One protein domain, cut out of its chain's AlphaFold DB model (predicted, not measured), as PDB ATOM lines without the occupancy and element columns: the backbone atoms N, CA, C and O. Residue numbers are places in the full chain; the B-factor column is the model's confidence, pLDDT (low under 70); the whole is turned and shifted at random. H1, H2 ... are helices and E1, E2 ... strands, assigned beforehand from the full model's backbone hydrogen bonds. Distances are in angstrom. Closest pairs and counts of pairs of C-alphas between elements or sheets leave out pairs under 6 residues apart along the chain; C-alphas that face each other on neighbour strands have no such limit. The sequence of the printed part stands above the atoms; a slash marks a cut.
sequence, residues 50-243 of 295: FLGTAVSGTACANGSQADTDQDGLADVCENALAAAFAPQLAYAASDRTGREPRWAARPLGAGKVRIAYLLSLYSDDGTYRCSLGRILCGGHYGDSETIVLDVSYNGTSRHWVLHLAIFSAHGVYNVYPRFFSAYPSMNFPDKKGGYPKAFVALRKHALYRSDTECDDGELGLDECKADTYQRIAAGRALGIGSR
ATOM      1  N   PHE A  50     138.752 121.825 100.701       96.19
ATOM      2  CA  PHE A  50     139.344 120.525 100.994       96.19
ATOM      3  C   PHE A  50     139.234 120.259 102.497       96.19
ATOM      4  O   PHE A  50     139.642 121.088 103.303       96.19
ATOM      5  N   LEU A  51     138.668 119.112 102.875       94.88
ATOM      6  CA  LEU A  51     138.401 118.752 104.277       94.88
ATOM      7  C   LEU A  51     139.140 117.475 104.713       94.88
ATOM      8  O   LEU A  51     138.801 116.866 105.723       94.88
ATOM      9  N   GLY A  52     140.160 117.066 103.954       93.50
ATOM     10  CA  GLY A  52     140.866 115.808 104.175       93.50
ATOM     11  C   GLY A  52     140.150 114.596 103.577       93.50
ATOM     12  O   GLY A  52     139.045 114.675 103.042       93.50
ATOM     13  N   THR A  53     140.798 113.435 103.649       91.06
ATOM     14  CA  THR A  53     140.276 112.183 103.067       91.06
ATOM     15  C   THR A  53     139.137 111.570 103.881       91.06
ATOM     16  O   THR A  53     138.293 110.868 103.319       91.06
ATOM     17  N   ALA A  54     139.093 111.860 105.186       91.19
ATOM     18  CA  ALA A  54     138.047 111.400 106.096       91.19
ATOM     19  C   ALA A  54     136.677 112.034 105.803       91.19
ATOM     20  O   ALA A  54     135.658 111.439 106.137       91.19
ATOM     21  N   VAL A  55     136.655 113.199 105.148       94.50
ATOM     22  CA  VAL A  55     135.441 113.924 104.752       94.50
ATOM     23  C   VAL A  55     135.394 113.967 103.226       94.50
ATOM     24  O   VAL A  55     135.593 115.002 102.593       94.50
ATOM     25  N   SER A  56     135.189 112.805 102.612       94.00
ATOM     26  CA  SER A  56     135.040 112.641 101.160       94.00
ATOM     27  C   SER A  56     133.642 112.140 100.819       94.00
ATOM     28  O   SER A  56     132.978 111.551 101.667       94.00
ATOM     29  N   GLY A  57     133.191 112.323  99.574       92.31
ATOM     30  CA  GLY A  57     131.844 111.900  99.166       92.31
ATOM     31  C   GLY A  57     131.545 110.424  99.465       92.31
ATOM     32  O   GLY A  57     130.432 110.090  99.851       92.31
ATOM     33  N   THR A  58     132.553 109.557  99.344       90.56
ATOM     34  CA  THR A  58     132.455 108.128  99.666       90.56
ATOM     35  C   THR A  58     132.534 107.865 101.171       90.56
ATOM     36  O   THR A  58     131.714 107.119 101.694       90.56
ATOM     37  N   ALA A  59     133.476 108.490 101.890       91.44
ATOM     38  CA  ALA A  59     133.607 108.292 103.339       91.44
ATOM     39  C   ALA A  59     132.341 108.720 104.097       91.44
ATOM     40  O   ALA A  59     131.921 108.027 105.018       91.44
ATOM     41  N   CYS A  60     131.704 109.801 103.644       92.88
ATOM     42  CA  CYS A  60     130.496 110.335 104.260       92.88
ATOM     43  C   CYS A  60     129.246 109.469 104.056       92.88
ATOM     44  O   CYS A  60     128.321 109.591 104.847       92.88
ATOM     45  N   ALA A  61     129.213 108.612 103.028       85.69
ATOM     46  CA  ALA A  61     128.034 107.818 102.660       85.69
ATOM     47  C   ALA A  61     128.182 106.303 102.914       85.69
ATOM     48  O   ALA A  61     127.200 105.572 102.858       85.69
ATOM     49  N   ASN A  62     129.397 105.800 103.160       77.75
ATOM     50  CA  ASN A  62     129.672 104.357 103.161       77.75
ATOM     51  C   ASN A  62     129.462 103.645 104.513       77.75
ATOM     52  O   ASN A  62     129.830 102.477 104.636       77.75
ATOM     53  N   GLY A  63     128.923 104.317 105.535       71.06
ATOM     54  CA  GLY A  63     128.592 103.700 106.832       71.06
ATOM     55  C   GLY A  63     129.784 103.165 107.645       71.06
ATOM     56  O   GLY A  63     129.588 102.499 108.656       71.06
ATOM     57  N   SER A  64     131.028 103.429 107.230       81.31
ATOM     58  CA  SER A  64     132.235 103.018 107.970       81.31
ATOM     59  C   SER A  64     132.575 103.942 109.144       81.31
ATOM     60  O   SER A  64     133.498 103.669 109.907       81.31
ATOM     61  N   GLN A  65     131.883 105.072 109.246       88.94
ATOM     62  CA  GLN A  65     132.024 106.074 110.296       88.94
ATOM     63  C   GLN A  65     130.751 106.087 111.149       88.94
ATOM     64  O   GLN A  65     129.713 105.597 110.709       88.94
ATOM     65  N   ALA A  66     130.840 106.627 112.368       93.06
ATOM     66  CA  ALA A  66     129.669 106.777 113.227       93.06
ATOM     67  C   ALA A  66     128.618 107.669 112.550       93.06
ATOM     68  O   ALA A  66     128.963 108.725 112.026       93.06
ATOM     69  N   ASP A  67     127.376 107.206 112.578       94.12
ATOM     70  CA  ASP A  67     126.160 107.873 112.114       94.12
ATOM     71  C   ASP A  67     125.142 107.660 113.246       94.12
ATOM     72  O   ASP A  67     124.508 106.603 113.369       94.12
ATOM     73  N   THR A  68     125.164 108.581 114.209       93.38
ATOM     74  CA  THR A  68     124.476 108.419 115.496       93.38
ATOM     75  C   THR A  68     122.962 108.528 115.327       93.38
ATOM     76  O   THR A  68     122.206 107.803 115.988       93.38
ATOM     77  N   ASP A  69     122.506 109.403 114.437       92.38
ATOM     78  CA  ASP A  69     121.096 109.663 114.158       92.38
ATOM     79  C   ASP A  69     120.548 108.890 112.942       92.38
ATOM     80  O   ASP A  69     119.343 108.936 112.677       92.38
ATOM     81  N   GLN A  70     121.383 108.052 112.323       92.56
ATOM     82  CA  GLN A  70     121.041 107.052 111.307       92.56
ATOM     83  C   GLN A  70     120.321 107.636 110.094       92.56
ATOM     84  O   GLN A  70     119.388 107.025 109.561       92.56
ATOM     85  N   ASP A  71     120.747 108.818 109.667       91.50
ATOM     86  CA  ASP A  71     120.199 109.497 108.495       91.50
ATOM     87  C   ASP A  71     120.964 109.155 107.197       91.50
ATOM     88  O   ASP A  71     120.536 109.521 106.094       91.50
ATOM     89  N   GLY A  72     122.050 108.381 107.317       93.00
ATOM     90  CA  GLY A  72     122.911 107.949 106.221       93.00
ATOM     91  C   GLY A  72     124.096 108.878 105.949       93.00
ATOM     92  O   GLY A  72     124.778 108.687 104.935       93.00
ATOM     93  N   LEU A  73     124.344 109.876 106.800       95.31
ATOM     94  CA  LEU A  73     125.496 110.765 106.748       95.31
ATOM     95  C   LEU A  73     126.311 110.645 108.040       95.31
ATOM     96  O   LEU A  73     125.825 110.839 109.141       95.31
ATOM     97  N   ALA A  74     127.601 110.345 107.910       95.00
ATOM     98  CA  ALA A  74     128.450 110.182 109.087       95.00
ATOM     99  C   ALA A  74     128.589 111.478 109.914       95.00
ATOM    100  O   ALA A  74     128.900 112.530 109.349       95.00
ATOM    101  N   ASP A  75     128.544 111.378 111.248       94.25
ATOM    102  CA  ASP A  75     128.639 112.497 112.201       94.25
ATOM    103  C   ASP A  75     129.851 113.401 111.905       94.25
ATOM    104  O   ASP A  75     129.794 114.629 111.975       94.25
ATOM    105  N   VAL A  76     131.008 112.806 111.590       93.81
ATOM    106  CA  VAL A  76     132.232 113.569 111.285       93.81
ATOM    107  C   VAL A  76     132.067 114.415 110.021       93.81
ATOM    108  O   VAL A  76     132.581 115.532 109.963       93.81
ATOM    109  N   CYS A  77     131.322 113.916 109.036       95.38
ATOM    110  CA  CYS A  77     131.021 114.638 107.813       95.38
ATOM    111  C   CYS A  77     130.004 115.744 108.044       95.38
ATOM    112  O   CYS A  77     130.251 116.863 107.601       95.38
ATOM    113  N   GLU A  78     128.918 115.469 108.764       96.19
ATOM    114  CA  GLU A  78     127.936 116.487 109.137       96.19
ATOM    115  C   GLU A  78     128.613 117.690 109.799       96.19
ATOM    116  O   GLU A  78     128.514 118.825 109.333       96.19
ATOM    117  N   ASN A  79     129.403 117.412 110.839       95.81
ATOM    118  CA  ASN A  79     130.087 118.419 111.636       95.81
ATOM    119  C   ASN A  79     131.106 119.212 110.819       95.81
ATOM    120  O   ASN A  79     131.147 120.444 110.893       95.81
ATOM    121  N   ALA A  80     131.934 118.514 110.037       95.81
ATOM    122  CA  ALA A  80     132.958 119.147 109.219       95.81
ATOM    123  C   ALA A  80     132.340 120.019 108.122       95.81
ATOM    124  O   ALA A  80     132.799 121.140 107.906       95.81
ATOM    125  N   LEU A  81     131.291 119.538 107.452       97.06
ATOM    126  CA  LEU A  81     130.613 120.271 106.386       97.06
ATOM    127  C   LEU A  81     129.850 121.474 106.934       97.06
ATOM    128  O   LEU A  81     130.029 122.577 106.414       97.06
ATOM    129  N   ALA A  82     129.078 121.303 108.011       97.88
ATOM    130  CA  ALA A  82     128.332 122.390 108.634       97.88
ATOM    131  C   ALA A  82     129.260 123.524 109.085       97.88
ATOM    132  O   ALA A  82     129.010 124.689 108.770       97.88
ATOM    133  N   ALA A  83     130.375 123.203 109.742       96.69
ATOM    134  CA  ALA A  83     131.371 124.197 110.135       96.69
ATOM    135  C   ALA A  83     132.123 124.793 108.931       96.69
ATOM    136  O   ALA A  83     132.393 125.997 108.892       96.69
ATOM    137  N   ALA A  84     132.447 123.988 107.915       96.44
ATOM    138  CA  ALA A  84     133.179 124.469 106.748       96.44
ATOM    139  C   ALA A  84     132.370 125.474 105.916       96.44
ATOM    140  O   ALA A  84     132.917 126.509 105.505       96.44
ATOM    141  N   PHE A  85     131.084 125.177 105.718       97.62
ATOM    142  CA  PHE A  85     130.164 125.910 104.852       97.62
ATOM    143  C   PHE A  85     129.276 126.922 105.571       97.62
ATOM    144  O   PHE A  85     128.530 127.620 104.891       97.62
ATOM    145  N   ALA A  86     129.402 127.071 106.899       98.12
ATOM    146  CA  ALA A  86     128.610 128.031 107.667       98.12
ATOM    147  C   ALA A  86     128.660 129.420 107.014       98.12
ATOM    148  O   ALA A  86     129.763 129.949 106.873       98.12
ATOM    149  N   PRO A  87     127.537 130.017 106.590       97.94
ATOM    150  CA  PRO A  87     127.555 131.312 105.922       97.94
ATOM    151  C   PRO A  87     128.208 132.416 106.763       97.94
ATOM    152  O   PRO A  87     128.219 132.362 107.996       97.94
ATOM    153  N   GLN A  88     128.743 133.438 106.098       98.06
ATOM    154  CA  GLN A  88     129.065 134.715 106.736       98.06
ATOM    155  C   GLN A  88     127.868 135.650 106.585       98.06
ATOM    156  O   GLN A  88     127.515 136.009 105.468       98.06
ATOM    157  N   LEU A  89     127.269 136.068 107.692       97.81
ATOM    158  CA  LEU A  89     126.258 137.115 107.675       97.81
ATOM    159  C   LEU A  89     126.929 138.479 107.536       97.81
ATOM    160  O   LEU A  89     127.946 138.729 108.186       97.81
ATOM    161  N   ALA A  90     126.348 139.335 106.706       97.62
ATOM    162  CA  ALA A  90     126.711 140.730 106.515       97.62
ATOM    163  C   ALA A  90     125.512 141.594 106.928       97.62
ATOM    164  O   ALA A  90     124.459 141.523 106.297       97.62
ATOM    165  N   TYR A  91     125.654 142.359 108.008       96.19
ATOM    166  CA  TYR A  91     124.554 143.093 108.645       96.19
ATOM    167  C   TYR A  91     125.048 144.387 109.299       96.19
ATOM    168  O   TYR A  91     126.255 144.597 109.434       96.19
ATOM    169  N   ALA A  92     124.124 145.272 109.673       95.44
ATOM    170  CA  ALA A  92     124.454 146.520 110.357       95.44
ATOM    171  C   ALA A  92     124.707 146.273 111.853       95.44
ATOM    172  O   ALA A  92     123.880 145.666 112.529       95.44
ATOM    173  N   ALA A  93     125.803 146.793 112.405       93.38
ATOM    174  CA  ALA A  93     126.192 146.646 113.810       93.38
ATOM    175  C   ALA A  93     125.123 147.174 114.775       93.38
ATOM    176  O   ALA A  93     124.995 146.698 115.901       93.38
ATOM    177  N   SER A  94     124.380 148.189 114.333       91.31
ATOM    178  CA  SER A  94     123.284 148.801 115.078       91.31
ATOM    179  C   SER A  94     122.006 147.961 115.097       91.31
ATOM    180  O   SER A  94     121.059 148.333 115.788       91.31
ATOM    181  N   ASP A  95     121.938 146.895 114.300       90.06
ATOM    182  CA  ASP A  95     120.755 146.054 114.170       90.06
ATOM    183  C   ASP A  95     120.702 144.941 115.222       90.06
ATOM    184  O   ASP A  95     121.708 144.551 115.822       90.06
ATOM    185  N   ARG A  96     119.508 144.396 115.446       86.25
ATOM    186  CA  ARG A  96     119.253 143.349 116.440       86.25
ATOM    187  C   ARG A  96     119.345 141.950 115.842       86.25
ATOM    188  O   ARG A  96     118.484 141.108 116.062       86.25
ATOM    189  N   THR A  97     120.471 141.652 115.203       88.00
ATOM    190  CA  THR A  97     120.741 140.353 114.559       88.00
ATOM    191  C   THR A  97     121.198 139.257 115.539       88.00
ATOM    192  O   THR A  97     121.847 138.280 115.142       88.00
ATOM    193  N   GLY A  98     120.967 139.448 116.843       90.94
ATOM    194  CA  GLY A  98     121.283 138.462 117.878       90.94
ATOM    195  C   GLY A  98     120.431 137.206 117.701       90.94
ATOM    196  O   GLY A  98     119.286 137.298 117.259       90.94
ATOM    197  N   ARG A  99     121.009 136.033 117.981       93.56
ATOM    198  CA  ARG A  99     120.445 134.756 117.529       93.56
ATOM    199  C   ARG A  99     120.998 133.541 118.283       93.56
ATOM    200  O   ARG A  99     122.088 133.638 118.848       93.56
ATOM    201  N   GLU A 100     120.285 132.416 118.234       94.75
ATOM    202  CA  GLU A 100     120.675 131.114 118.812       94.75
ATOM    203  C   GLU A 100     120.849 130.049 117.717       94.75
ATOM    204  O   GLU A 100     120.026 129.143 117.593       94.75
ATOM    205  N   PRO A 101     121.908 130.131 116.894       95.88
ATOM    206  CA  PRO A 101     121.962 129.363 115.665       95.88
ATOM    207  C   PRO A 101     122.064 127.861 115.937       95.88
ATOM    208  O   PRO A 101     122.761 127.394 116.851       95.88
ATOM    209  N   ARG A 102     121.396 127.098 115.079       97.62
ATOM    210  CA  ARG A 102     121.446 125.639 115.008       97.62
ATOM    211  C   ARG A 102     121.588 125.187 113.567       97.62
ATOM    212  O   ARG A 102     121.474 125.983 112.634       97.62
ATOM    213  N   TRP A 103     121.891 123.911 113.377       98.25
ATOM    214  CA  TRP A 103     121.985 123.349 112.040       98.25
ATOM    215  C   TRP A 103     121.560 121.884 111.995       98.25
ATOM    216  O   TRP A 103     121.662 121.166 112.989       98.25
ATOM    217  N   ALA A 104     121.117 121.459 110.816       98.00
ATOM    218  CA  ALA A 104     120.872 120.066 110.458       98.00
ATOM    219  C   ALA A 104     121.572 119.760 109.133       98.00
ATOM    220  O   ALA A 104     121.699 120.644 108.277       98.00
ATOM    221  N   ALA A 105     122.011 118.521 108.946       97.75
ATOM    222  CA  ALA A 105     122.494 118.023 107.668       97.75
ATOM    223  C   ALA A 105     121.654 116.816 107.237       97.75
ATOM    224  O   ALA A 105     120.927 116.250 108.043       97.75
ATOM    225  N   ARG A 106     121.675 116.500 105.940       96.12
ATOM    226  CA  ARG A 106     121.193 115.215 105.428       96.12
ATOM    227  C   ARG A 106     121.880 114.841 104.122       96.12
ATOM    228  O   ARG A 106     122.241 115.731 103.332       96.12
ATOM    229  N   PRO A 107     122.003 113.547 103.798       96.06
ATOM    230  CA  PRO A 107     122.489 113.137 102.494       96.06
ATOM    231  C   PRO A 107     121.420 113.371 101.411       96.06
ATOM    232  O   PRO A 107     120.216 113.158 101.605       96.06
ATOM    233  N   LEU A 108     121.874 113.783 100.226       95.44
ATOM    234  CA  LEU A 108     121.075 113.841  98.991       95.44
ATOM    235  C   LEU A 108     121.457 112.726  97.996       95.44
ATOM    236  O   LEU A 108     120.890 112.641  96.908       95.44
ATOM    237  N   GLY A 109     122.425 111.877  98.357       90.94
ATOM    238  CA  GLY A 109     122.991 110.839  97.494       90.94
ATOM    239  C   GLY A 109     124.099 111.351  96.565       90.94
ATOM    240  O   GLY A 109     124.305 112.553  96.405       90.94
ATOM    241  N   ALA A 110     124.852 110.421  95.966       88.94
ATOM    242  CA  ALA A 110     125.924 110.707  94.998       88.94
ATOM    243  C   ALA A 110     126.964 111.753  95.471       88.94
ATOM    244  O   ALA A 110     127.405 112.600  94.695       88.94
ATOM    245  N   GLY A 111     127.342 111.713  96.755       93.88
ATOM    246  CA  GLY A 111     128.304 112.659  97.330       93.88
ATOM    247  C   GLY A 111     127.769 114.089  97.455       93.88
ATOM    248  O   GLY A 111     128.554 115.035  97.414       93.88
ATOM    249  N   LYS A 112     126.448 114.260  97.571       96.56
ATOM    250  CA  LYS A 112     125.796 115.539  97.863       96.56
ATOM    251  C   LYS A 112     125.196 115.537  99.265       96.56
ATOM    252  O   LYS A 112     124.614 114.538  99.692       96.56
ATOM    253  N   VAL A 113     125.306 116.671  99.942       97.81
ATOM    254  CA  VAL A 113     124.787 116.904 101.293       97.81
ATOM    255  C   VAL A 113     124.012 118.211 101.293       97.81
ATOM    256  O   VAL A 113     124.458 119.189 100.694       97.81
ATOM    257  N   ARG A 114     122.863 118.219 101.965       98.38
ATOM    258  CA  ARG A 114     122.100 119.427 102.267       98.38
ATOM    259  C   ARG A 114     122.358 119.830 103.708       98.38
ATOM    260  O   ARG A 114     122.366 118.969 104.578       98.38
ATOM    261  N   ILE A 115     122.551 121.119 103.949       98.69
ATOM    262  CA  ILE A 115     122.785 121.694 105.273       98.69
ATOM    263  C   ILE A 115     121.792 122.831 105.466       98.69
ATOM    264  O   ILE A 115     121.747 123.743 104.644       98.69
ATOM    265  N   ALA A 116     121.008 122.788 106.536       98.56
ATOM    266  CA  ALA A 116     120.151 123.887 106.951       98.56
ATOM    267  C   ALA A 116     120.788 124.587 108.149       98.56
ATOM    268  O   ALA A 116     121.148 123.934 109.125       98.56
ATOM    269  N   TYR A 117     120.911 125.908 108.078       98.50
ATOM    270  CA  TYR A 117     121.279 126.779 109.189       98.50
ATOM    271  C   TYR A 117     120.021 127.501 109.651       98.50
ATOM    272  O   TYR A 117     119.427 128.262 108.889       98.50
ATOM    273  N   LEU A 118     119.634 127.237 110.891       97.12
ATOM    274  CA  LEU A 118     118.427 127.727 111.541       97.12
ATOM    275  C   LEU A 118     118.874 128.875 112.437       97.12
ATOM    276  O   LEU A 118     119.633 128.649 113.383       97.12
ATOM    277  N   LEU A 119     118.545 130.114 112.071       95.06
ATOM    278  CA  LEU A 119     119.193 131.265 112.698       95.06
ATOM    279  C   LEU A 119     118.670 131.508 114.105       95.06
ATOM    280  O   LEU A 119     119.471 131.808 114.984       95.06
ATOM    281  N   SER A 120     117.367 131.342 114.313       92.69
ATOM    282  CA  SER A 120     116.706 131.555 115.603       92.69
ATOM    283  C   SER A 120     116.969 132.963 116.123       92.69
ATOM    284  O   SER A 120     117.564 133.177 117.183       92.69
ATOM    285  N   LEU A 121     116.581 133.946 115.308       91.00
ATOM    286  CA  LEU A 121     116.777 135.367 115.583       91.00
ATOM    287  C   LEU A 121     115.945 135.803 116.788       91.00
ATOM    288  O   LEU A 121     114.854 135.290 117.026       91.00
ATOM    289  N   TYR A 122     116.442 136.773 117.553       88.88
ATOM    290  CA  TYR A 122     115.733 137.275 118.732       88.88
ATOM    291  C   TYR A 122     114.547 138.182 118.412       88.88
ATOM    292  O   TYR A 122     113.595 138.255 119.195       88.88
ATOM    293  N   SER A 123     114.590 138.869 117.279       84.56
ATOM    294  CA  SER A 123     113.565 139.814 116.847       84.56
ATOM    295  C   SER A 123     113.618 139.995 115.343       84.56
ATOM    296  O   SER A 123     114.710 140.056 114.802       84.56
ATOM    297  N   ASP A 124     112.459 140.178 114.735       79.56
ATOM    298  CA  ASP A 124     112.206 140.901 113.496       79.56
ATOM    299  C   ASP A 124     111.444 142.179 113.895       79.56
ATOM    300  O   ASP A 124     110.431 142.137 114.588       79.56
ATOM    301  N   ASP A 125     111.962 143.345 113.532       79.19
ATOM    302  CA  ASP A 125     111.390 144.649 113.867       79.19
ATOM    303  C   ASP A 125     110.506 145.239 112.754       79.19
ATOM    304  O   ASP A 125     110.023 146.376 112.894       79.19
ATOM    305  N   GLY A 126     110.311 144.513 111.652       76.19
ATOM    306  CA  GLY A 126     109.574 144.927 110.463       76.19
ATOM    307  C   GLY A 126     110.210 146.115 109.732       76.19
ATOM    308  O   GLY A 126     111.369 146.474 109.954       76.19
ATOM    309  N   THR A 127     109.434 146.793 108.873       69.94
ATOM    310  CA  THR A 127     109.875 148.027 108.179       69.94
ATOM    311  C   THR A 127     109.250 149.293 108.749       69.94
ATOM    312  O   THR A 127     108.064 149.355 109.068       69.94
ATOM    313  N   TYR A 128     110.059 150.354 108.824       57.28
ATOM    314  CA  TYR A 128     109.631 151.695 109.224       57.28
ATOM    315  C   TYR A 128     109.086 152.539 108.063       57.28
ATOM    316  O   TYR A 128     108.457 153.565 108.311       57.28
ATOM    317  N   ARG A 129     109.304 152.133 106.803       59.62
ATOM    318  CA  ARG A 129     108.889 152.886 105.602       59.62
ATOM    319  C   ARG A 129     107.480 152.539 105.120       59.62
ATOM    320  O   ARG A 129     107.129 152.773 103.969       59.62
ATOM    321  N   CYS A 130     106.662 151.976 105.997       59.78
ATOM    322  CA  CYS A 130     105.364 151.450 105.619       59.78
ATOM    323  C   CYS A 130     104.253 152.487 105.788       59.78
ATOM    324  O   CYS A 130     103.738 152.695 106.885       59.78
ATOM    325  N   SER A 131     103.841 153.111 104.685       57.81
ATOM    326  CA  SER A 131     102.627 153.935 104.624       57.81
ATOM    327  C   SER A 131     101.340 153.111 104.447       57.81
ATOM    328  O   SER A 131     100.250 153.666 104.543       57.81
ATOM    329  N   LEU A 132     101.449 151.793 104.213       57.47
ATOM    330  CA  LEU A 132     100.336 150.881 103.890       57.47
ATOM    331  C   LEU A 132      99.740 150.142 105.108       57.47
ATOM    332  O   LEU A 132      98.906 149.253 104.955       57.47
ATOM    333  N   GLY A 133     100.109 150.546 106.328       52.78
ATOM    334  CA  GLY A 133      99.519 150.045 107.572       52.78
ATOM    335  C   GLY A 133     100.271 148.873 108.217       52.78
ATOM    336  O   GLY A 133     101.060 148.166 107.600       52.78
ATOM    337  N   ARG A 134     100.014 148.670 109.514       53.25
ATOM    338  CA  ARG A 134     100.778 147.789 110.422       53.25
ATOM    339  C   ARG A 134     100.711 146.285 110.089       53.25
ATOM    340  O   ARG A 134     101.459 145.521 110.681       53.25
ATOM    341  N   ILE A 135      99.817 145.866 109.188       53.91
ATOM    342  CA  ILE A 135      99.542 144.449 108.883       53.91
ATOM    343  C   ILE A 135     100.605 143.837 107.956       53.91
ATOM    344  O   ILE A 135     100.928 142.670 108.120       53.91
ATOM    345  N   LEU A 136     101.177 144.613 107.030       55.91
ATOM    346  CA  LEU A 136     102.177 144.121 106.063       55.91
ATOM    347  C   LEU A 136     103.629 144.355 106.510       55.91
ATOM    348  O   LEU A 136     104.565 143.984 105.819       55.91
ATOM    349  N   CYS A 137     103.818 145.027 107.644       66.25
ATOM    350  CA  CYS A 137     105.102 145.614 108.035       66.25
ATOM    351  C   CYS A 137     105.404 145.444 109.527       66.25
ATOM    352  O   CYS A 137     106.321 146.078 110.053       66.25
ATOM    353  N   GLY A 138     104.569 144.678 110.230       68.50
ATOM    354  CA  GLY A 138     104.717 144.431 111.655       68.50
ATOM    355  C   GLY A 138     105.818 143.411 111.905       68.50
ATOM    356  O   GLY A 138     105.749 142.315 111.370       68.50
ATOM    357  N   GLY A 139     106.794 143.776 112.731       73.94
ATOM    358  CA  GLY A 139     107.774 142.827 113.250       73.94
ATOM    359  C   GLY A 139     107.200 141.904 114.333       73.94
ATOM    360  O   GLY A 139     106.103 142.131 114.860       73.94
ATOM    361  N   HIS A 140     107.979 140.896 114.711       69.62
ATOM    362  CA  HIS A 140     107.706 139.953 115.790       69.62
ATOM    363  C   HIS A 140     108.988 139.559 116.549       69.62
ATOM    364  O   HIS A 140     110.102 139.607 116.047       69.62
ATOM    365  N   TYR A 141     108.852 139.173 117.814       70.31
ATOM    366  CA  TYR A 141     109.939 138.633 118.625       70.31
ATOM    367  C   TYR A 141     110.140 137.171 118.245       70.31
ATOM    368  O   TYR A 141     109.225 136.377 118.426       70.31
ATOM    369  N   GLY A 142     111.335 136.801 117.795       71.56
ATOM    370  CA  GLY A 142     111.582 135.492 117.194       71.56
ATOM    371  C   GLY A 142     111.335 135.517 115.695       71.56
ATOM    372  O   GLY A 142     110.325 136.057 115.269       71.56
ATOM    373  N   ASP A 143     112.241 134.942 114.914       78.69
ATOM    374  CA  ASP A 143     112.050 134.770 113.476       78.69
ATOM    375  C   ASP A 143     112.757 133.498 112.994       78.69
ATOM    376  O   ASP A 143     113.850 133.155 113.468       78.69
ATOM    377  N   SER A 144     112.103 132.782 112.081       83.38
ATOM    378  CA  SER A 144     112.517 131.460 111.601       83.38
ATOM    379  C   SER A 144     113.297 131.530 110.289       83.38
ATOM    380  O   SER A 144     113.177 130.661 109.421       83.38
ATOM    381  N   GLU A 145     114.117 132.569 110.145       91.75
ATOM    382  CA  GLU A 145     115.002 132.735 108.998       91.75
ATOM    383  C   GLU A 145     116.006 131.577 108.919       91.75
ATOM    384  O   GLU A 145     116.609 131.134 109.904       91.75
ATOM    385  N   THR A 146     116.161 131.059 107.709       95.62
ATOM    386  CA  THR A 146     116.875 129.834 107.389       95.62
ATOM    387  C   THR A 146     117.749 130.029 106.156       95.62
ATOM    388  O   THR A 146     117.343 130.595 105.141       95.62
ATOM    389  N   ILE A 147     118.951 129.461 106.207       98.19
ATOM    390  CA  ILE A 147     119.814 129.297 105.035       98.19
ATOM    391  C   ILE A 147     119.954 127.810 104.746       98.19
ATOM    392  O   ILE A 147     120.416 127.065 105.606       98.19
ATOM    393  N   VAL A 148     119.627 127.373 103.531       98.44
ATOM    394  CA  VAL A 148     119.835 125.987 103.093       98.44
ATOM    395  C   VAL A 148     120.880 125.936 101.993       98.44
ATOM    396  O   VAL A 148     120.772 126.622 100.979       98.44
ATOM    397  N   LEU A 149     121.907 125.117 102.190       98.31
ATOM    398  CA  LEU A 149     122.998 124.925 101.247       98.31
ATOM    399  C   LEU A 149     123.030 123.474 100.774       98.31
ATOM    400  O   LEU A 149     123.085 122.567 101.601       98.31
ATOM    401  N   ASP A 150     123.105 123.258  99.462       97.75
ATOM    402  CA  ASP A 150     123.508 121.958  98.921       97.75
ATOM    403  C   ASP A 150     124.979 122.028  98.535       97.75
ATOM    404  O   ASP A 150     125.392 122.877  97.738       97.75
ATOM    405  N   VAL A 151     125.773 121.106  99.065       97.56
ATOM    406  CA  VAL A 151     127.190 120.948  98.746       97.56
ATOM    407  C   VAL A 151     127.418 119.610  98.058       97.56
ATOM    408  O   VAL A 151     126.779 118.608  98.371       97.56
ATOM    409  N   SER A 152     128.333 119.582  97.096       96.56
ATOM    410  CA  SER A 152     128.677 118.384  96.329       96.56
ATOM    411  C   SER A 152     130.173 118.124  96.376       96.56
ATOM    412  O   SER A 152     130.960 119.053  96.180       96.56
ATOM    413  N   TYR A 153     130.563 116.871  96.570       97.00
ATOM    414  CA  TYR A 153     131.955 116.454  96.501       97.00
ATOM    415  C   TYR A 153     132.434 116.355  95.049       97.00
ATOM    416  O   TYR A 153     131.847 115.648  94.229       97.00
ATOM    417  N   ASN A 154     133.528 117.038  94.727       95.50
ATOM    418  CA  ASN A 154     134.227 116.904  93.457       95.50
ATOM    419  C   ASN A 154     135.363 115.885  93.606       95.50
ATOM    420  O   ASN A 154     136.399 116.193  94.189       95.50
ATOM    421  N   GLY A 155     135.194 114.687  93.041       95.06
ATOM    422  CA  GLY A 155     136.195 113.617  93.135       95.06
ATOM    423  C   GLY A 155     137.541 113.932  92.470       95.06
ATOM    424  O   GLY A 155     138.562 113.396  92.896       95.06
ATOM    425  N   THR A 156     137.576 114.817  91.466       95.56
ATOM    426  CA  THR A 156     138.815 115.193  90.766       95.56
ATOM    427  C   THR A 156     139.676 116.117  91.617       95.56
ATOM    428  O   THR A 156     140.862 115.853  91.791       95.56
ATOM    429  N   SER A 157     139.092 117.189  92.163       95.75
ATOM    430  CA  SER A 157     139.836 118.137  93.005       95.75
ATOM    431  C   SER A 157     139.922 117.693  94.467       95.75
ATOM    432  O   SER A 157     140.827 118.108  95.177       95.75
ATOM    433  N   ARG A 158     139.022 116.797  94.896       96.38
ATOM    434  CA  ARG A 158     138.796 116.361  96.284       96.38
ATOM    435  C   ARG A 158     138.209 117.441  97.197       96.38
ATOM    436  O   ARG A 158     138.320 117.333  98.417       96.38
ATOM    437  N   HIS A 159     137.542 118.441  96.624       96.19
ATOM    438  CA  HIS A 159     136.890 119.527  97.365       96.19
ATOM    439  C   HIS A 159     135.393 119.289  97.480       96.19
ATOM    440  O   HIS A 159     134.748 118.803  96.551       96.19
ATOM    441  N   TRP A 160     134.822 119.725  98.592       97.19
ATOM    442  CA  TRP A 160     133.397 120.003  98.673       97.19
ATOM    443  C   TRP A 160     133.116 121.361  98.067       97.19
ATOM    444  O   TRP A 160     133.873 122.307  98.273       97.19
ATOM    445  N   VAL A 161     132.029 121.460  97.317       96.12
ATOM    446  CA  VAL A 161     131.708 122.652  96.543       96.12
ATOM    447  C   VAL A 161     130.253 123.024  96.759       96.12
ATOM    448  O   VAL A 161     129.379 122.179  96.574       96.12
ATOM    449  N   LEU A 162     129.988 124.293  97.069       95.88
ATOM    450  CA  LEU A 162     128.637 124.838  97.097       95.88
ATOM    451  C   LEU A 162     127.985 124.702  95.715       95.88
ATOM    452  O   LEU A 162     128.510 125.181  94.706       95.88
ATOM    453  N   HIS A 163     126.847 124.025  95.675       93.44
ATOM    454  CA  HIS A 163     126.076 123.754  94.469       93.44
ATOM    455  C   HIS A 163     124.782 124.566  94.417       93.44
ATOM    456  O   HIS A 163     124.403 125.026  93.342       93.44
ATOM    457  N   LEU A 164     124.134 124.763  95.565       95.06
ATOM    458  CA  LEU A 164     122.898 125.524  95.708       95.06
ATOM    459  C   LEU A 164     122.959 126.319  97.009       95.06
ATOM    460  O   LEU A 164     123.348 125.764  98.033       95.06
ATOM    461  N   ALA A 165     122.557 127.584  96.973       96.25
ATOM    462  CA  ALA A 165     122.230 128.348  98.171       96.25
ATOM    463  C   ALA A 165     120.764 128.774  98.100       96.25
ATOM    464  O   ALA A 165     120.301 129.219  97.053       96.25
ATOM    465  N   ILE A 166     120.045 128.618  99.201       96.81
ATOM    466  CA  ILE A 166     118.651 129.014  99.351       96.81
ATOM    467  C   ILE A 166     118.561 129.872 100.600       96.81
ATOM    468  O   ILE A 166     118.958 129.426 101.677       96.81
ATOM    469  N   PHE A 167     118.059 131.089 100.452       96.25
ATOM    470  CA  PHE A 167     117.905 132.046 101.542       96.25
ATOM    471  C   PHE A 167     116.423 132.332 101.748       96.25
ATOM    472  O   PHE A 167     115.706 132.552 100.768       96.25
ATOM    473  N   SER A 168     115.950 132.290 102.991       94.56
ATOM    474  CA  SER A 168     114.612 132.778 103.313       94.56
ATOM    475  C   SER A 168     114.552 134.301 103.240       94.56
ATOM    476  O   SER A 168     115.526 134.998 103.512       94.56
ATOM    477  N   ALA A 169     113.406 134.804 102.807       90.06
ATOM    478  CA  ALA A 169     113.071 136.216 102.842       90.06
ATOM    479  C   ALA A 169     111.548 136.333 102.852       90.06
ATOM    480  O   ALA A 169     110.902 135.796 101.955       90.06
ATOM    481  N   HIS A 170     110.965 137.007 103.843       83.31
ATOM    482  CA  HIS A 170     109.529 137.341 103.875       83.31
ATOM    483  C   HIS A 170     108.601 136.129 103.680       83.31
ATOM    484  O   HIS A 170     107.608 136.181 102.955       83.31
ATOM    485  N   GLY A 171     108.955 134.991 104.286       81.25
ATOM    486  CA  GLY A 171     108.192 133.740 104.172       81.25
ATOM    487  C   GLY A 171     108.312 133.014 102.824       81.25
ATOM    488  O   GLY A 171     107.643 131.997 102.621       81.25
ATOM    489  N   VAL A 172     109.163 133.491 101.912       88.94
ATOM    490  CA  VAL A 172     109.529 132.811 100.662       88.94
ATOM    491  C   VAL A 172     111.010 132.425 100.652       88.94
ATOM    492  O   VAL A 172     111.758 132.727 101.581       88.94
ATOM    493  N   TYR A 173     111.437 131.721  99.600       93.75
ATOM    494  CA  TYR A 173     112.806 131.233  99.452       93.75
ATOM    495  C   TYR A 173     113.416 131.674  98.127       93.75
ATOM    496  O   TYR A 173     112.964 131.266  97.054       93.75
ATOM    497  N   ASN A 174     114.492 132.448  98.208       93.38
ATOM    498  CA  ASN A 174     115.293 132.821  97.055       93.38
ATOM    499  C   ASN A 174     116.330 131.731  96.770       93.38
ATOM    500  O   ASN A 174     117.054 131.307  97.670       93.38
ATOM    501  N   VAL A 175     116.405 131.267  95.519       93.94
ATOM    502  CA  VAL A 175     117.184 130.081  95.129       93.94
ATOM    503  C   VAL A 175     118.312 130.459  94.170       93.94
ATOM    504  O   VAL A 175     118.076 130.993  93.086       93.94
ATOM    505  N   TYR A 176     119.546 130.106  94.531       92.94
ATOM    506  CA  TYR A 176     120.766 130.462  93.805       92.94
ATOM    507  C   TYR A 176     121.575 129.210  93.430       92.94
ATOM    508  O   TYR A 176     122.469 128.785  94.172       92.94
ATOM    509  N   PRO A 177     121.268 128.570  92.287       91.75
ATOM    510  CA  PRO A 177     121.998 127.396  91.826       91.75
ATOM    511  C   PRO A 177     123.326 127.779  91.166       91.75
ATOM    512  O   PRO A 177     123.479 128.836  90.552       91.75
ATOM    513  N   ARG A 178     124.294 126.866  91.216       86.31
ATOM    514  CA  ARG A 178     125.505 126.927  90.395       86.31
ATOM    515  C   ARG A 178     125.167 126.528  88.954       86.31
ATOM    516  O   ARG A 178     124.789 125.384  88.709       86.31
ATOM    517  N   PHE A 179     125.385 127.416  87.984       75.19
ATOM    518  CA  PHE A 179     125.153 127.130  86.560       75.19
ATOM    519  C   PHE A 179     126.463 126.836  85.821       75.19
ATOM    520  O   PHE A 179     127.372 127.655  85.855       75.19
ATOM    521  N   PHE A 180     126.554 125.688  85.133       54.78
ATOM    522  CA  PHE A 180     127.594 125.348  84.136       54.78
ATOM    523  C   PHE A 180     129.027 125.817  84.470       54.78
ATOM    524  O   PHE A 180     129.727 126.320  83.599       54.78
ATOM    525  N   SER A 181     129.464 125.636  85.727       53.31
ATOM    526  CA  SER A 181     130.752 126.055  86.327       53.31
ATOM    527  C   SER A 181     130.871 127.482  86.888       53.31
ATOM    528  O   SER A 181     131.775 127.713  87.693       53.31
ATOM    529  N   ALA A 182     129.942 128.389  86.591       61.38
ATOM    530  CA  ALA A 182     129.876 129.714  87.195       61.38
ATOM    531  C   ALA A 182     129.142 129.678  88.546       61.38
ATOM    532  O   ALA A 182     128.100 129.037  88.694       61.38
ATOM    533  N   TYR A 183     129.689 130.386  89.534       68.81
ATOM    534  CA  TYR A 183     128.935 130.784  90.719       68.81
ATOM    535  C   TYR A 183     128.269 132.126  90.382       68.81
ATOM    536  O   TYR A 183     128.971 133.140  90.397       68.81
ATOM    537  N   PRO A 184     126.989 132.163  89.964       63.81
ATOM    538  CA  PRO A 184     126.326 133.429  89.640       63.81
ATOM    539  C   PRO A 184     126.284 134.314  90.887       63.81
ATOM    540  O   PRO A 184     125.987 133.758  91.935       63.81
ATOM    541  N   SER A 185     126.606 135.613  90.751       77.19
ATOM    542  CA  SER A 185     126.555 136.763  91.703       77.19
ATOM    543  C   SER A 185     126.708 136.544  93.226       77.19
ATOM    544  O   SER A 185     126.592 137.493  93.995       77.19
ATOM    545  N   MET A 186     127.024 135.337  93.682       88.06
ATOM    546  CA  MET A 186     127.233 134.953  95.063       88.06
ATOM    547  C   MET A 186     128.591 135.459  95.506       88.06
ATOM    548  O   MET A 186     129.612 135.228  94.848       88.06
ATOM    549  N   ASN A 187     128.608 136.106  96.661       91.94
ATOM    550  CA  ASN A 187     129.837 136.557  97.280       91.94
ATOM    551  C   ASN A 187     130.433 135.427  98.140       91.94
ATOM    552  O   ASN A 187     129.756 134.866  99.003       91.94
ATOM    553  N   PHE A 188     131.699 135.091  97.887       93.88
ATOM    554  CA  PHE A 188     132.469 134.107  98.650       93.88
ATOM    555  C   PHE A 188     133.624 134.827  99.346       93.88
ATOM    556  O   PHE A 188     134.545 135.252  98.647       93.88
ATOM    557  N   PRO A 189     133.609 134.958 100.683       94.44
ATOM    558  CA  PRO A 189     134.626 135.738 101.388       94.44
ATOM    559  C   PRO A 189     136.056 135.204 101.241       94.44
ATOM    560  O   PRO A 189     136.979 136.002 101.141       94.44
ATOM    561  N   ASP A 190     136.234 133.879 101.196       92.06
ATOM    562  CA  ASP A 190     137.552 133.246 101.005       92.06
ATOM    563  C   ASP A 190     137.756 132.756  99.570       92.06
ATOM    564  O   ASP A 190     138.644 133.192  98.841       92.06
ATOM    565  N   LYS A 191     136.952 131.762  99.179       91.44
ATOM    566  CA  LYS A 191     137.237 130.909  98.028       91.44
ATOM    567  C   LYS A 191     135.951 130.592  97.290       91.44
ATOM    568  O   LYS A 191     134.958 130.190  97.898       91.44
ATOM    569  N   LYS A 192     135.973 130.756  95.964       92.94
ATOM    570  CA  LYS A 192     134.826 130.453  95.095       92.94
ATOM    571  C   LYS A 192     134.322 129.039  95.364       92.94
ATOM    572  O   LYS A 192     135.111 128.096  95.399       92.94
ATOM    573  N   GLY A 193     133.014 128.898  95.558       93.12
ATOM    574  CA  GLY A 193     132.388 127.620  95.887       93.12
ATOM    575  C   GLY A 193     132.596 127.120  97.306       93.12
ATOM    576  O   GLY A 193     132.193 125.994  97.581       93.12
ATOM    577  N   GLY A 194     133.214 127.911  98.182       95.25
ATOM    578  CA  GLY A 194     133.210 127.680  99.622       95.25
ATOM    579  C   GLY A 194     131.907 128.152 100.270       95.25
ATOM    580  O   GLY A 194     130.832 128.059  99.679       95.25
ATOM    581  N   TYR A 195     132.006 128.674 101.493       96.19
ATOM    582  CA  TYR A 195     130.854 129.230 102.197       96.19
ATOM    583  C   TYR A 195     130.404 130.557 101.567       96.19
ATOM    584  O   TYR A 195     131.244 131.366 101.157       96.19
ATOM    585  N   PRO A 196     129.089 130.802 101.508       96.75
ATOM    586  CA  PRO A 196     128.559 132.048 100.989       96.75
ATOM    587  C   PRO A 196     128.583 133.175 102.026       96.75
ATOM    588  O   PRO A 196     128.553 132.936 103.237       96.75
ATOM    589  N   LYS A 197     128.563 134.417 101.542       97.06
ATOM    590  CA  LYS A 197     128.091 135.576 102.305       97.06
ATOM    591  C   LYS A 197     126.581 135.735 102.093       97.06
ATOM    592  O   LYS A 197     126.122 135.635 100.958       97.06
ATOM    593  N   ALA A 198     125.841 135.983 103.168       96.94
ATOM    594  CA  ALA A 198     124.421 136.317 103.143       96.94
ATOM    595  C   ALA A 198     124.227 137.725 103.718       96.94
ATOM    596  O   ALA A 198     124.728 138.029 104.801       96.94
ATOM    597  N   PHE A 199     123.540 138.582 102.976       96.56
ATOM    598  CA  PHE A 199     123.226 139.949 103.371       96.56
ATOM    599  C   PHE A 199     121.896 139.950 104.104       96.56
ATOM    600  O   PHE A 199     120.924 139.381 103.612       96.56
ATOM    601  N   VAL A 200     121.887 140.541 105.292       95.50
ATOM    602  CA  VAL A 200     120.731 140.558 106.184       95.50
ATOM    603  C   VAL A 200     120.058 141.918 106.051       95.50
ATOM    604  O   VAL A 200     120.697 142.943 106.316       95.50
ATOM    605  N   ALA A 201     118.791 141.930 105.646       93.31
ATOM    606  CA  ALA A 201     117.998 143.150 105.599       93.31
ATOM    607  C   ALA A 201     117.872 143.743 107.002       93.31
ATOM    608  O   ALA A 201     117.516 143.049 107.957       93.31
ATOM    609  N   LEU A 202     118.143 145.041 107.106       90.75
ATOM    610  CA  LEU A 202     118.050 145.795 108.344       90.75
ATOM    611  C   LEU A 202     116.660 145.599 108.954       90.75
ATOM    612  O   LEU A 202     115.652 145.826 108.279       90.75
ATOM    613  N   ARG A 203     116.617 145.225 110.236       86.12
ATOM    614  CA  ARG A 203     115.423 145.020 111.070       86.12
ATOM    615  C   ARG A 203     114.536 143.838 110.703       86.12
ATOM    616  O   ARG A 203     113.992 143.234 111.618       86.12
ATOM    617  N   LYS A 204     114.366 143.543 109.415       80.69
ATOM    618  CA  LYS A 204     113.531 142.434 108.932       80.69
ATOM    619  C   LYS A 204     114.237 141.094 108.976       80.69
ATOM    620  O   LYS A 204     113.608 140.064 109.100       80.69
ATOM    621  N   HIS A 205     115.554 141.128 108.821       86.00
ATOM    622  CA  HIS A 205     116.424 139.963 108.807       86.00
ATOM    623  C   HIS A 205     116.194 138.935 107.689       86.00
ATOM    624  O   HIS A 205     116.831 137.884 107.712       86.00
ATOM    625  N   ALA A 206     115.418 139.290 106.659       91.06
ATOM    626  CA  ALA A 206     115.409 138.593 105.376       91.06
ATOM    627  C   ALA A 206     116.823 138.498 104.773       91.06
ATOM    628  O   ALA A 206     117.665 139.386 104.963       91.06
ATOM    629  N   LEU A 207     117.088 137.416 104.039       94.62
ATOM    630  CA  LEU A 207     118.431 137.029 103.615       94.62
ATOM    631  C   LEU A 207     118.595 137.067 102.087       94.62
ATOM    632  O   LEU A 207     117.826 136.479 101.324       94.62
ATOM    633  N   TYR A 208     119.680 137.697 101.637       95.44
ATOM    634  CA  TYR A 208     119.953 137.970 100.221       95.44
ATOM    635  C   TYR A 208     121.390 137.641  99.822       95.44
ATOM    636  O   TYR A 208     122.284 137.543 100.668       95.44
ATOM    637  N   ARG A 209     121.655 137.468  98.519       94.69
ATOM    638  CA  ARG A 209     123.018 137.163  98.036       94.69
ATOM    639  C   ARG A 209     123.918 138.377  97.887       94.69
ATOM    640  O   ARG A 209     125.138 138.222  97.794       94.69
ATOM    641  N   SER A 210     123.321 139.561  97.833       93.38
ATOM    642  CA  SER A 210     124.000 140.840  97.642       93.38
ATOM    643  C   SER A 210     123.241 141.959  98.342       93.38
ATOM    644  O   SER A 210     122.039 141.841  98.567       93.38
ATOM    645  N   ASP A 211     123.947 143.048  98.615       92.94
ATOM    646  CA  ASP A 211     123.381 144.331  99.029       92.94
ATOM    647  C   ASP A 211     122.353 144.862  98.020       92.94
ATOM    648  O   ASP A 211     121.252 145.214  98.412       92.94
ATOM    649  N   THR A 212     122.664 144.815  96.724       92.75
ATOM    650  CA  THR A 212     121.778 145.320  95.663       92.75
ATOM    651  C   THR A 212     120.442 144.576  95.645       92.75
ATOM    652  O   THR A 212     119.386 145.187  95.665       92.75
ATOM    653  N   GLU A 213     120.480 143.242  95.663       93.31
ATOM    654  CA  GLU A 213     119.258 142.427  95.704       93.31
ATOM    655  C   GLU A 213     118.455 142.632  96.991       93.31
ATOM    656  O   GLU A 213     117.230 142.581  96.960       93.31
ATOM    657  N   CYS A 214     119.141 142.861  98.109       93.44
ATOM    658  CA  CYS A 214     118.487 143.200  99.361       93.44
ATOM    659  C   CYS A 214     117.771 144.547  99.266       93.44
ATOM    660  O   CYS A 214     116.606 144.622  99.621       93.44
ATOM    661  N   ASP A 215     118.418 145.585  98.737       91.81
ATOM    662  CA  ASP A 215     117.804 146.908  98.571       91.81
ATOM    663  C   ASP A 215     116.645 146.904  97.554       91.81
ATOM    664  O   ASP A 215     115.767 147.760  97.623       91.81
ATOM    665  N   ASP A 216     116.604 145.924  96.644       89.81
ATOM    666  CA  ASP A 216     115.478 145.671  95.732       89.81
ATOM    667  C   ASP A 216     114.367 144.797  96.367       89.81
ATOM    668  O   ASP A 216     113.262 144.672  95.821       89.81
ATOM    669  N   GLY A 217     114.640 144.184  97.522       85.25
ATOM    670  CA  GLY A 217     113.749 143.277  98.241       85.25
ATOM    671  C   GLY A 217     112.475 143.954  98.755       85.25
ATOM    672  O   GLY A 217     112.449 145.151  99.049       85.25
ATOM    673  N   GLU A 218     111.386 143.183  98.855       83.31
ATOM    674  CA  GLU A 218     110.067 143.654  99.316       83.31
ATOM    675  C   GLU A 218     109.613 144.949  98.611       83.31
ATOM    676  O   GLU A 218     109.222 145.923  99.247       83.31
ATOM    677  N   LEU A 219     109.710 144.988  97.274       82.31
ATOM    678  CA  LEU A 219     109.393 146.171  96.454       82.31
ATOM    679  C   LEU A 219     110.261 147.403  96.794       82.31
ATOM    680  O   LEU A 219     109.788 148.540  96.724       82.31
ATOM    681  N   GLY A 220     111.522 147.180  97.170       83.00
ATOM    682  CA  GLY A 220     112.461 148.224  97.585       83.00
ATOM    683  C   GLY A 220     112.233 148.751  99.005       83.00
ATOM    684  O   GLY A 220     112.614 149.880  99.327       83.00
ATOM    685  N   LEU A 221     111.532 147.982  99.844       83.75
ATOM    686  CA  LEU A 221     111.298 148.317 101.254       83.75
ATOM    687  C   LEU A 221     112.335 147.702 102.193       83.75
ATOM    688  O   LEU A 221     112.339 148.047 103.384       83.75
ATOM    689  N   ASP A 222     113.145 146.779 101.689       88.19
ATOM    690  CA  ASP A 222     114.316 146.263 102.382       88.19
ATOM    691  C   ASP A 222     115.491 147.232 102.242       88.19
ATOM    692  O   ASP A 222     115.545 148.075 101.350       88.19
ATOM    693  N   GLU A 223     116.406 147.168 103.203       91.25
ATOM    694  CA  GLU A 223     117.570 148.046 103.256       91.25
ATOM    695  C   GLU A 223     118.739 147.256 103.837       91.25
ATOM    696  O   GLU A 223     118.660 146.774 104.968       91.25
ATOM    697  N   CYS A 224     119.836 147.128 103.098       91.94
ATOM    698  CA  CYS A 224     121.051 146.470 103.557       91.94
ATOM    699  C   CYS A 224     122.176 147.481 103.778       91.94
ATOM    700  O   CYS A 224     122.653 148.149 102.868       91.94
ATOM    701  N   LYS A 225     122.663 147.561 105.020       91.94
ATOM    702  CA  LYS A 225     123.768 148.453 105.418       91.94
ATOM    703  C   LYS A 225     124.836 147.696 106.188       91.94
ATOM    704  O   LYS A 225     125.115 147.991 107.345       91.94
ATOM    705  N   ALA A 226     125.390 146.668 105.556       93.62
ATOM    706  CA  ALA A 226     126.344 145.800 106.219       93.62
ATOM    707  C   ALA A 226     127.669 146.517 106.527       93.62
ATOM    708  O   ALA A 226     128.429 146.868 105.625       93.62
ATOM    709  N   ASP A 227     127.976 146.663 107.810       96.12
ATOM    710  CA  ASP A 227     129.280 147.093 108.330       96.12
ATOM    711  C   ASP A 227     129.917 146.024 109.241       96.12
ATOM    712  O   ASP A 227     131.096 146.111 109.586       96.12
ATOM    713  N   THR A 228     129.155 144.978 109.573       96.94
ATOM    714  CA  THR A 228     129.556 143.861 110.420       96.94
ATOM    715  C   THR A 228     129.464 142.553 109.649       96.94
ATOM    716  O   THR A 228     128.508 142.303 108.916       96.94
ATOM    717  N   TYR A 229     130.467 141.693 109.843       96.94
ATOM    718  CA  TYR A 229     130.584 140.409 109.160       96.94
ATOM    719  C   TYR A 229     130.852 139.296 110.170       96.94
ATOM    720  O   TYR A 229     131.893 139.287 110.825       96.94
ATOM    721  N   GLN A 230     129.943 138.329 110.279       96.69
ATOM    722  CA  GLN A 230     130.058 137.254 111.266       96.69
ATOM    723  C   GLN A 230     129.699 135.899 110.660       96.69
ATOM    724  O   GLN A 230     128.619 135.722 110.102       96.69
ATOM    725  N   ARG A 231     130.585 134.909 110.805       96.50
ATOM    726  CA  ARG A 231     130.260 133.512 110.480       96.50
ATOM    727  C   ARG A 231     129.166 133.005 111.418       96.50
ATOM    728  O   ARG A 231     129.219 133.255 112.622       96.50
ATOM    729  N   ILE A 232     128.194 132.279 110.878       96.62
ATOM    730  CA  ILE A 232     127.248 131.520 111.696       96.62
ATOM    731  C   ILE A 232     128.040 130.481 112.493       96.62
ATOM    732  O   ILE A 232     128.912 129.804 111.946       96.62
ATOM    733  N   ALA A 233     127.757 130.376 113.791       94.94
ATOM    734  CA  ALA A 233     128.346 129.331 114.610       94.94
ATOM    735  C   ALA A 233     127.778 127.972 114.178       94.94
ATOM    736  O   ALA A 233     126.567 127.802 114.068       94.94
ATOM    737  N   ALA A 234     128.661 127.012 113.930       94.44
ATOM    738  CA  ALA A 234     128.307 125.650 113.561       94.44
ATOM    739  C   ALA A 234     129.324 124.671 114.159       94.44
ATOM    740  O   ALA A 234     130.429 125.060 114.542       94.44
ATOM    741  N   GLY A 235     128.936 123.403 114.253       89.94
ATOM    742  CA  GLY A 235     129.721 122.339 114.874       89.94
ATOM    743  C   GLY A 235     128.876 121.454 115.786       89.94
ATOM    744  O   GLY A 235     127.687 121.704 115.988       89.94
ATOM    745  N   ARG A 236     129.509 120.430 116.365       92.12
ATOM    746  CA  ARG A 236     128.827 119.311 117.037       92.12
ATOM    747  C   ARG A 236     127.831 119.698 118.119       92.12
ATOM    748  O   ARG A 236     126.775 119.092 118.210       92.12
ATOM    749  N   ALA A 237     128.144 120.709 118.923       93.31
ATOM    750  CA  ALA A 237     127.259 121.148 120.003       93.31
ATOM    751  C   ALA A 237     125.985 121.867 119.512       93.31
ATOM    752  O   ALA A 237     125.080 122.101 120.305       93.31
ATOM    753  N   LEU A 238     125.934 122.249 118.233       96.19
ATOM    754  CA  LEU A 238     124.848 123.028 117.629       96.19
ATOM    755  C   LEU A 238     124.035 122.219 116.604       96.19
ATOM    756  O   LEU A 238     123.113 122.767 116.004       96.19
ATOM    757  N   GLY A 239     124.398 120.953 116.373       97.19
ATOM    758  CA  GLY A 239     123.658 120.056 115.491       97.19
ATOM    759  C   GLY A 239     122.395 119.542 116.180       97.19
ATOM    760  O   GLY A 239     122.466 119.079 117.320       97.19
ATOM    761  N   ILE A 240     121.253 119.614 115.495       97.38
ATOM    762  CA  ILE A 240     119.954 119.169 116.038       97.38
ATOM    763  C   ILE A 240     119.642 117.695 115.734       97.38
ATOM    764  O   ILE A 240     118.595 117.198 116.149       97.38
ATOM    765  N   GLY A 241     120.553 117.007 115.036       95.25
ATOM    766  CA  GLY A 241     120.374 115.643 114.535       95.25
ATOM    767  C   GLY A 241     119.249 115.532 113.505       95.25
ATOM    768  O   GLY A 241     118.710 116.538 113.045       95.25
ATOM    769  N   SER A 242     118.875 114.303 113.174       95.44
ATOM    770  CA  SER A 242     117.794 113.987 112.246       95.44
ATOM    771  C   SER A 242     116.420 113.992 112.919       95.44
ATOM    772  O   SER A 242     116.269 113.743 114.120       95.44
ATOM    773  N   ARG A 243     115.363 114.184 112.119       93.88
ATOM    774  CA  ARG A 243     113.973 114.129 112.600       93.88
ATOM    775  C   ARG A 243     113.624 112.803 113.277       93.88
ATOM    776  O   ARG A 243     112.831 112.768 114.214       93.88
TER     777      ARG A 243
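This is residues 50 to 243 of the 295 residues of an uncharacterized protein of Gemmatimonadales bacterium (UniProt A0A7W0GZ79). Little of this domain is regular structure: a twisted sheet, E2 to E6, with H1 packed on one face, and a small sheet, E7 E1 E8, beyond H1's end. The printed part has 194 residues, with H1, E1 to E7, H2, H3, E8 in order; the class is mixed. It is compact, radius of gyration of the C-alphas 17.3 A, spanning 58 by 34 by 25 A.

H1, residues 75 to 85, is on the antiparallel meander E2, 102 to 109, E3, 112 to 118, E4, 146 to 154, E5, 159 to 169, E6, 172 to 177; its Glu 78 and Ala 105 of E2 have the closest C-alphas, 5.8 A. Between E3 and E4, N 115 and O 149 are 2.8 A apart. E1, 88 to 91, is parallel to E7, 197 to 200, and antiparallel to E8, 228 to 231. H2, 211 to 215, only grazes this sheet; H3, 217 to 220, meets H2 only through their link.

H1 begins at C-alpha 75 (128.639, 112.497, 112.201); E8 ends at C-alpha 231 (130.260, 133.512, 110.480). E5 spans 29.6 A.

The printed part has no cut. Links E3 to E4 and E6 to E7 are long. pLDDT is under 70 at residues 127 to 138, 140 and 180 to 184.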